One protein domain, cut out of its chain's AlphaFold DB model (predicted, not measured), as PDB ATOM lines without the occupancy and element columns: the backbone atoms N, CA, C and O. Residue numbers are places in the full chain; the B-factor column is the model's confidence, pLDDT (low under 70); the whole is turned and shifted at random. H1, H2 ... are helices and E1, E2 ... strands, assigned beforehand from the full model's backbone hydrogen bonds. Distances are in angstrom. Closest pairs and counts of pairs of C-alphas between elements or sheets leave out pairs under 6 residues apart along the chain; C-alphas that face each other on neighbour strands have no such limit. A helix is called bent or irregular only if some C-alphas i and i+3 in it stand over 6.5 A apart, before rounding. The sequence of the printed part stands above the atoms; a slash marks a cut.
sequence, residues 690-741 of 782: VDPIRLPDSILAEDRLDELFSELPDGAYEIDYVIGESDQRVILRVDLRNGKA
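What this domain is: This is residues 690 to 741 of the 782 residues of an uncharacterized protein of Rhodopirellula solitaria (UniProt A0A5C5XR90). A long, bowed hairpin of two antiparallel strands, E2 and E3, makes the longest axis, with the short helix H1 beside the end where E2 begins and E3 ends. The short strand E1 crosses near E2 partway along the hairpin, with no C-alpha of E1 within 8 A of E2, and H1 and E3 have one pair of C-alphas within 8 A. The printed part has 52 residues, with three named strands and one named helix in the order E1, H1, E2, E3; the sheet has the order E2 - E3, and the class is mixed, helices and strands. The whole is only just compact, close to loose, with a radius of gyration of the C-alphas of 11.5 A, and only just elongated, spanning 34 by 22 by 15 A.

How they stand to each other: E2, residues 715 to 723, and E3, residues 727 to 737, form a hairpin, antiparallel at 160 degrees between their directions. C-alphas 716 and 735 face each other at 4.2 A, and C-alphas 722 and 728 at 4.5 A. N 717 and O 734 are within hydrogen-bond range at 2.8 A, as are N 729 and O 721 at 2.9 A. Residues 736 to 737 of E3 also pair with residues 740 to 741, antiparallel. H1, residues 702 to 711, has one pair of C-alphas within 8 A of E3, those of Phe 709 and Leu 736, 7.1 A apart; the centres of H1 and E3 are 13.8 A apart. In H1, 5 of 6 O i to N i+4 pairs are within hydrogen-bond range. E1, residues 693 to 695, pairs with no named strand. E1 and E2 are near each other, with 8 pairs of C-alphas within 10 A. E1 is apart from E3 and from H1.

Where its parts are: E2 measures 25.9 A from its first to its last C-alpha, beginning at Gly 715, (-32.096, -18.877, -4.459). E3, the longest strand with 11 residues, measures 29.9 A and ends at C-alpha 737, (-37.870, -19.242, -8.346). H1 is 15.1 A long and is not bent. E1 is 6.3 A long, beginning at C-alpha 693, (-31.602, -24.652, 9.483).

The domain as a whole: The two C-alphas farthest apart are those of Glu 725 and Asn 738, at 34.0 A. The printed part has no cut. The links from H1 to E2 and from E2 to E3 are tight, and the link from E1 to H1 is short. The mean pLDDT of the printed part is 74.6; it is under 70 at residues 690 to 691, 702, 725 to 727 and 738 to 739.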
ATOM      1  N   VAL A 690     -25.329 -18.164   5.358       66.25
ATOM      2  CA  VAL A 690     -26.298 -18.347   6.457       66.25
ATOM      3  C   VAL A 690     -26.095 -19.707   7.144       66.25
ATOM      4  O   VAL A 690     -25.902 -20.710   6.462       66.25
ATOM      5  N   ASP A 691     -26.194 -19.747   8.479       66.75
ATOM      6  CA  ASP A 691     -26.124 -20.991   9.264       66.75
ATOM      7  C   ASP A 691     -27.234 -21.994   8.859       66.75
ATOM      8  O   ASP A 691     -28.382 -21.573   8.660       66.75
ATOM      9  N   PRO A 692     -26.947 -23.313   8.785       74.88
ATOM     10  CA  PRO A 692     -27.930 -24.326   8.400       74.88
ATOM     11  C   PRO A 692     -29.150 -24.375   9.330       74.88
ATOM     12  O   PRO A 692     -29.036 -24.281  10.556       74.88
ATOM     13  N   ILE A 693     -30.333 -24.575   8.750       79.12
ATOM     14  CA  ILE A 693     -31.602 -24.652   9.483       79.12
ATOM     15  C   ILE A 693     -32.013 -26.117   9.619       79.12
ATOM     16  O   ILE A 693     -32.246 -26.786   8.619       79.12
ATOM     17  N   ARG A 694     -32.158 -26.622  10.851       82.19
ATOM     18  CA  ARG A 694     -32.664 -27.985  11.091       82.19
ATOM     19  C   ARG A 694     -34.121 -28.113  10.638       82.19
ATOM     20  O   ARG A 694     -34.986 -27.355  11.079       82.19
ATOM     21  N   LEU A 695     -34.374 -29.106   9.797       82.56
ATOM     22  CA  LEU A 695     -35.676 -29.472   9.256       82.56
ATOM     23  C   LEU A 695     -36.312 -30.599  10.095       82.56
ATOM     24  O   LEU A 695     -35.601 -31.361  10.755       82.56
ATOM     25  N   PRO A 696     -37.651 -30.714  10.105       78.56
ATOM     26  CA  PRO A 696     -38.339 -31.825  10.756       78.56
ATOM     27  C   PRO A 696     -38.103 -33.151  10.014       78.56
ATOM     28  O   PRO A 696     -38.022 -33.176   8.792       78.56
ATOM     29  N   ASP A 697     -38.102 -34.276  10.732       71.75
ATOM     30  CA  ASP A 697     -37.780 -35.612  10.184       71.75
ATOM     31  C   ASP A 697     -38.730 -36.089   9.061       71.75
ATOM     32  O   ASP A 697     -38.416 -37.009   8.314       71.75
ATOM     33  N   SER A 698     -39.893 -35.447   8.917       71.69
ATOM     34  CA  SER A 698     -40.895 -35.730   7.875       71.69
ATOM     35  C   SER A 698     -40.745 -34.865   6.618       71.69
ATOM     36  O   SER A 698     -41.643 -34.851   5.779       71.69
ATOM     37  N   ILE A 699     -39.636 -34.130   6.474       73.69
ATOM     38  CA  ILE A 699     -39.491 -33.140   5.402       73.69
ATOM     39  C   ILE A 699     -39.436 -33.741   3.995       73.69
ATOM     40  O   ILE A 699     -39.782 -33.042   3.059       73.69
ATOM     41  N   LEU A 700     -39.071 -35.020   3.834       70.19
ATOM     42  CA  LEU A 700     -39.021 -35.702   2.528       70.19
ATOM     43  C   LEU A 700     -40.395 -36.169   2.004       70.19
ATOM     44  O   LEU A 700     -40.463 -36.785   0.942       70.19
ATOM     45  N   ALA A 701     -41.489 -35.903   2.726       73.00
ATOM     46  CA  ALA A 701     -42.832 -36.115   2.194       73.00
ATOM     47  C   ALA A 701     -43.144 -35.071   1.101       73.00
ATOM     48  O   ALA A 701     -42.886 -33.881   1.284       73.00
ATOM     49  N   GLU A 702     -43.701 -35.521  -0.030       58.94
ATOM     50  CA  GLU A 702     -43.917 -34.716  -1.248       58.94
ATOM     51  C   GLU A 702     -44.700 -33.413  -0.982       58.94
ATOM     52  O   GLU A 702     -44.362 -32.358  -1.508       58.94
ATOM     53  N   ASP A 703     -45.679 -33.447  -0.074       74.75
ATOM     54  CA  ASP A 703     -46.506 -32.299   0.309       74.75
ATOM     55  C   ASP A 703     -45.791 -31.277   1.214       74.75
ATOM     56  O   ASP A 703     -46.171 -30.104   1.248       74.75
ATOM     57  N   ARG A 704     -44.747 -31.696   1.939       74.94
ATOM     58  CA  ARG A 704     -43.973 -30.844   2.860       74.94
ATOM     59  C   ARG A 704     -42.799 -30.143   2.191       74.94
ATOM     60  O   ARG A 704     -42.464 -29.035   2.607       74.94
ATOM     61  N   LEU A 705     -42.209 -30.746   1.157       74.38
ATOM     62  CA  LEU A 705     -41.191 -30.084   0.335       74.38
ATOM     63  C   LEU A 705     -41.786 -28.894  -0.421       74.38
ATOM     64  O   LEU A 705     -41.207 -27.812  -0.399       74.38
ATOM     65  N   ASP A 706     -42.975 -29.059  -1.002       76.25
ATOM     66  CA  ASP A 706     -43.674 -27.976  -1.697       76.25
ATOM     67  C   ASP A 706     -44.047 -26.820  -0.753       76.25
ATOM     68  O   ASP A 706     -43.900 -25.647  -1.109       76.25
ATOM     69  N   GLU A 707     -44.490 -27.135   0.471       79.00
ATOM     70  CA  GLU A 707     -44.763 -26.138   1.514       79.00
ATOM     71  C   GLU A 707     -43.478 -25.388   1.901       79.00
ATOM     72  O   GLU A 707     -43.457 -24.156   1.844       79.00
ATOM     73  N   LEU A 708     -42.385 -26.112   2.184       80.31
ATOM     74  CA  LEU A 708     -41.075 -25.536   2.507       80.31
ATOM     75  C   LEU A 708     -40.568 -24.615   1.387       80.31
ATOM     76  O   LEU A 708     -40.162 -23.484   1.650       80.31
ATOM     77  N   PHE A 709     -40.608 -25.068   0.133       81.50
ATOM     78  CA  PHE A 709     -40.118 -24.297  -1.009       81.50
ATOM     79  C   PHE A 709     -40.946 -23.041  -1.275       81.50
ATOM     80  O   PHE A 709     -40.392 -22.035  -1.715       81.50
ATOM     81  N   SER A 710     -42.244 -23.054  -0.959       78.56
ATOM     82  CA  SER A 710     -43.111 -21.882  -1.117       78.56
ATOM     83  C   SER A 710     -42.821 -20.751  -0.118       78.56
ATOM     84  O   SER A 710     -43.128 -19.590  -0.401       78.56
ATOM     85  N   GLU A 711     -42.222 -21.076   1.034       78.69
ATOM     86  CA  GLU A 711     -41.872 -20.120   2.092       78.69
ATOM     87  C   GLU A 711     -40.450 -19.552   1.950       78.69
ATOM     88  O   GLU A 711     -40.127 -18.526   2.561       78.69
ATOM     89  N   LEU A 712     -39.606 -20.184   1.130       79.25
ATOM     90  CA  LEU A 712     -38.229 -19.763   0.890       79.25
ATOM     91  C   LEU A 712     -38.142 -18.702  -0.225       79.25
ATOM     92  O   LEU A 712     -38.851 -18.784  -1.230       79.25
ATOM     93  N   PRO A 713     -37.271 -17.686  -0.081       77.19
ATOM     94  CA  PRO A 713     -37.009 -16.730  -1.152       77.19
ATOM     95  C   PRO A 713     -36.246 -17.386  -2.311       77.19
ATOM     96  O   PRO A 713     -35.577 -18.401  -2.131       77.19
ATOM     97  N   ASP A 714     -36.301 -16.769  -3.493       75.31
ATOM     98  CA  ASP A 714     -35.571 -17.237  -4.674       75.31
ATOM     99  C   ASP A 714     -34.065 -17.384  -4.391       75.31
ATOM    100  O   ASP A 714     -33.435 -16.458  -3.866       75.31
ATOM    101  N   GLY A 715     -33.489 -18.532  -4.749       74.50
ATOM    102  CA  GLY A 715     -32.096 -18.877  -4.459       74.50
ATOM    103  C   GLY A 715     -31.817 -20.378  -4.555       74.50
ATOM    104  O   GLY A 715     -32.739 -21.178  -4.705       74.50
ATOM    105  N   ALA A 716     -30.542 -20.754  -4.441       78.19
ATOM    106  CA  ALA A 716     -30.105 -22.146  -4.463       78.19
ATOM    107  C   ALA A 716     -29.966 -22.704  -3.037       78.19
ATOM    108  O   ALA A 716     -29.375 -22.064  -2.166       78.19
ATOM    109  N   TYR A 717     -30.498 -23.903  -2.811       80.56
ATOM    110  CA  TYR A 717     -30.553 -24.562  -1.508       80.56
ATOM    111  C   TYR A 717     -30.126 -26.029  -1.603       80.56
ATOM    112  O   TYR A 717     -30.334 -26.684  -2.627       80.56
ATOM    113  N   GLU A 718     -29.581 -26.557  -0.510       82.25
ATOM    114  CA  GLU A 718     -29.289 -27.981  -0.320       82.25
ATOM    115  C   GLU A 718     -29.980 -28.514   0.936       82.25
ATOM    116  O   GLU A 718     -30.035 -27.832   1.960       82.25
ATOM    117  N   ILE A 719     -30.521 -29.730   0.847       79.44
ATOM    118  CA  ILE A 719     -31.019 -30.493   1.991       79.44
ATOM    119  C   ILE A 719     -30.033 -31.624   2.267       79.44
ATOM    120  O   ILE A 719     -29.867 -32.520   1.434       79.44
ATOM    121  N   ASP A 720     -29.441 -31.605   3.457       80.81
ATOM    122  CA  ASP A 720     -28.484 -32.612   3.908       80.81
ATOM    123  C   ASP A 720     -29.100 -33.511   4.976       80.81
ATOM    124  O   ASP A 720     -29.884 -33.055   5.814       80.81
ATOM    125  N   TYR A 721     -28.693 -34.776   4.984       80.25
ATOM    126  CA  TYR A 721     -28.914 -35.702   6.087       80.25
ATOM    127  C   TYR A 721     -27.669 -35.762   6.969       80.25
ATOM    128  O   TYR A 721     -26.582 -36.081   6.484       80.25
ATOM    129  N   VAL A 722     -27.825 -35.446   8.254       78.25
ATOM    130  CA  VAL A 722     -26.730 -35.371   9.228       78.25
ATOM    131  C   VAL A 722     -26.844 -36.527  10.216       78.25
ATOM    132  O   VAL A 722     -27.884 -36.681  10.856       78.25
ATOM    133  N   ILE A 723     -25.769 -37.308  10.365       75.00
ATOM    134  CA  ILE A 723     -25.660 -38.411  11.331       75.00
ATOM    135  C   ILE A 723     -24.527 -38.083  12.316       75.00
ATOM    136  O   ILE A 723     -23.342 -38.279  12.036       75.00
ATOM    137  N   GLY A 724     -24.877 -37.592  13.508       72.75
ATOM    138  CA  GLY A 724     -23.893 -37.184  14.519       72.75
ATOM    139  C   GLY A 724     -23.077 -35.931  14.141       72.75
ATOM    140  O   GLY A 724     -23.559 -35.060  13.427       72.75
ATOM    141  N   GLU A 725     -21.849 -35.799  14.666       61.75
ATOM    142  CA  GLU A 725     -21.044 -34.559  14.561       61.75
ATOM    143  C   GLU A 725     -20.138 -34.468  13.313       61.75
ATOM    144  O   GLU A 725     -19.492 -33.442  13.107       61.75
ATOM    145  N   SER A 726     -20.047 -35.520  12.490       53.75
ATOM    146  CA  SER A 726     -19.002 -35.628  11.453       53.75
ATOM    147  C   SER A 726     -19.443 -36.193  10.103       53.75
ATOM    148  O   SER A 726     -18.610 -36.245   9.202       53.75
ATOM    149  N   ASP A 727     -20.693 -36.632   9.956       64.31
ATOM    150  CA  ASP A 727     -21.179 -37.250   8.719       64.31
ATOM    151  C   ASP A 727     -22.401 -36.489   8.187       64.31
ATOM    152  O   ASP A 727     -23.410 -36.346   8.883       64.31
ATOM    153  N   GLN A 728     -22.271 -35.942   6.977       75.69
ATOM    154  CA  GLN A 728     -23.286 -35.146   6.287       75.69
ATOM    155  C   GLN A 728     -23.363 -35.614   4.835       75.69
ATOM    156  O   GLN A 728     -22.352 -35.630   4.131       75.69
ATOM    157  N   ARG A 729     -24.559 -35.986   4.374       74.75
ATOM    158  CA  ARG A 729     -24.800 -36.425   2.995       74.75
ATOM    159  C   ARG A 729     -25.844 -35.535   2.336       74.75
ATOM    160  O   ARG A 729     -26.958 -35.434   2.840       74.75
ATOM    161  N   VAL A 730     -25.501 -34.945   1.193       76.94
ATOM    162  CA  VAL A 730     -26.445 -34.161   0.383       76.94
ATOM    163  C   VAL A 730     -27.510 -35.102  -0.178       76.94
ATOM    164  O   VAL A 730     -27.183 -36.101  -0.821       76.94
ATOM    165  N   ILE A 731     -28.778 -34.795   0.085       73.56
ATOM    166  CA  ILE A 731     -29.928 -35.574  -0.392       73.56
ATOM    167  C   ILE A 731     -30.588 -34.885  -1.584       73.56
ATOM    168  O   ILE A 731     -31.012 -35.556  -2.521       73.56
ATOM    169  N   LEU A 732     -30.664 -33.552  -1.567       76.12
ATOM    170  CA  LEU A 732     -31.302 -32.783  -2.631       76.12
ATOM    171  C   LEU A 732     -30.648 -31.411  -2.790       76.12
ATOM    172  O   LEU A 732     -30.471 -30.697  -1.807       76.12
ATOM    173  N   ARG A 733     -30.369 -31.016  -4.034       79.19
ATOM    174  CA  ARG A 733     -29.966 -29.655  -4.409       79.19
ATOM    175  C   ARG A 733     -31.043 -29.047  -5.300       79.19
ATOM    176  O   ARG A 733     -31.475 -29.687  -6.254       79.19
ATOM    177  N   VAL A 734     -31.488 -27.832  -4.991       77.19
ATOM    178  CA  VAL A 734     -32.611 -27.186  -5.685       77.19
ATOM    179  C   VAL A 734     -32.359 -25.693  -5.891       77.19
ATOM    180  O   VAL A 734     -31.882 -25.013  -4.988       77.19
ATOM    181  N   ASP A 735     -32.695 -25.169  -7.072       77.56
ATOM    182  CA  ASP A 735     -32.799 -23.725  -7.324       77.56
ATOM    183  C   ASP A 735     -34.281 -23.327  -7.293       77.56
ATOM    184  O   ASP A 735     -35.122 -23.948  -7.951       77.56
ATOM    185  N   LEU A 736     -34.630 -22.330  -6.481       76.75
ATOM    186  CA  LEU A 736     -36.003 -21.881  -6.272       76.75
ATOM    187  C   LEU A 736     -36.254 -20.560  -6.997       76.75
ATOM    188  O   LEU A 736     -35.527 -19.584  -6.804       76.75
ATOM    189  N   ARG A 737     -37.340 -20.496  -7.782       72.75
ATOM    190  CA  ARG A 737     -37.870 -19.242  -8.346       72.75
ATOM    191  C   ARG A 737     -39.372 -19.109  -8.150       72.75
ATOM    192  O   ARG A 737     -40.145 -19.967  -8.570       72.75
ATOM    193  N   ASN A 738     -39.794 -17.994  -7.559       69.75
ATOM    194  CA  ASN A 738     -41.155 -17.723  -7.099       69.75
ATOM    195  C   ASN A 738     -41.739 -18.864  -6.244       69.75
ATOM    196  O   ASN A 738     -42.884 -19.274  -6.459       69.75
ATOM    197  N   GLY A 739     -40.944 -19.387  -5.305       63.50
ATOM    198  CA  GLY A 739     -41.361 -20.441  -4.375       63.50
ATOM    199  C   GLY A 739     -41.599 -21.814  -5.020       63.50
ATOM    200  O   GLY A 739     -42.380 -22.608  -4.502       63.50
ATOM    201  N   LYS A 740     -40.987 -22.079  -6.184       71.69
ATOM    202  CA  LYS A 740     -41.027 -23.374  -6.878       71.69
ATOM    203  C   LYS A 740     -39.633 -23.810  -7.313       71.69
ATOM    204  O   LYS A 740     -38.863 -22.981  -7.799       71.69
ATOM    205  N   ALA A 741     -39.366 -25.109  -7.198       71.44
ATOM    206  CA  ALA A 741     -38.177 -25.744  -7.754       71.44
ATOM    207  C   ALA A 741     -38.139 -25.567  -9.276       71.44
ATOM    208  O   ALA A 741     -39.094 -25.910  -9.978       71.44
TER     209      ALA A 741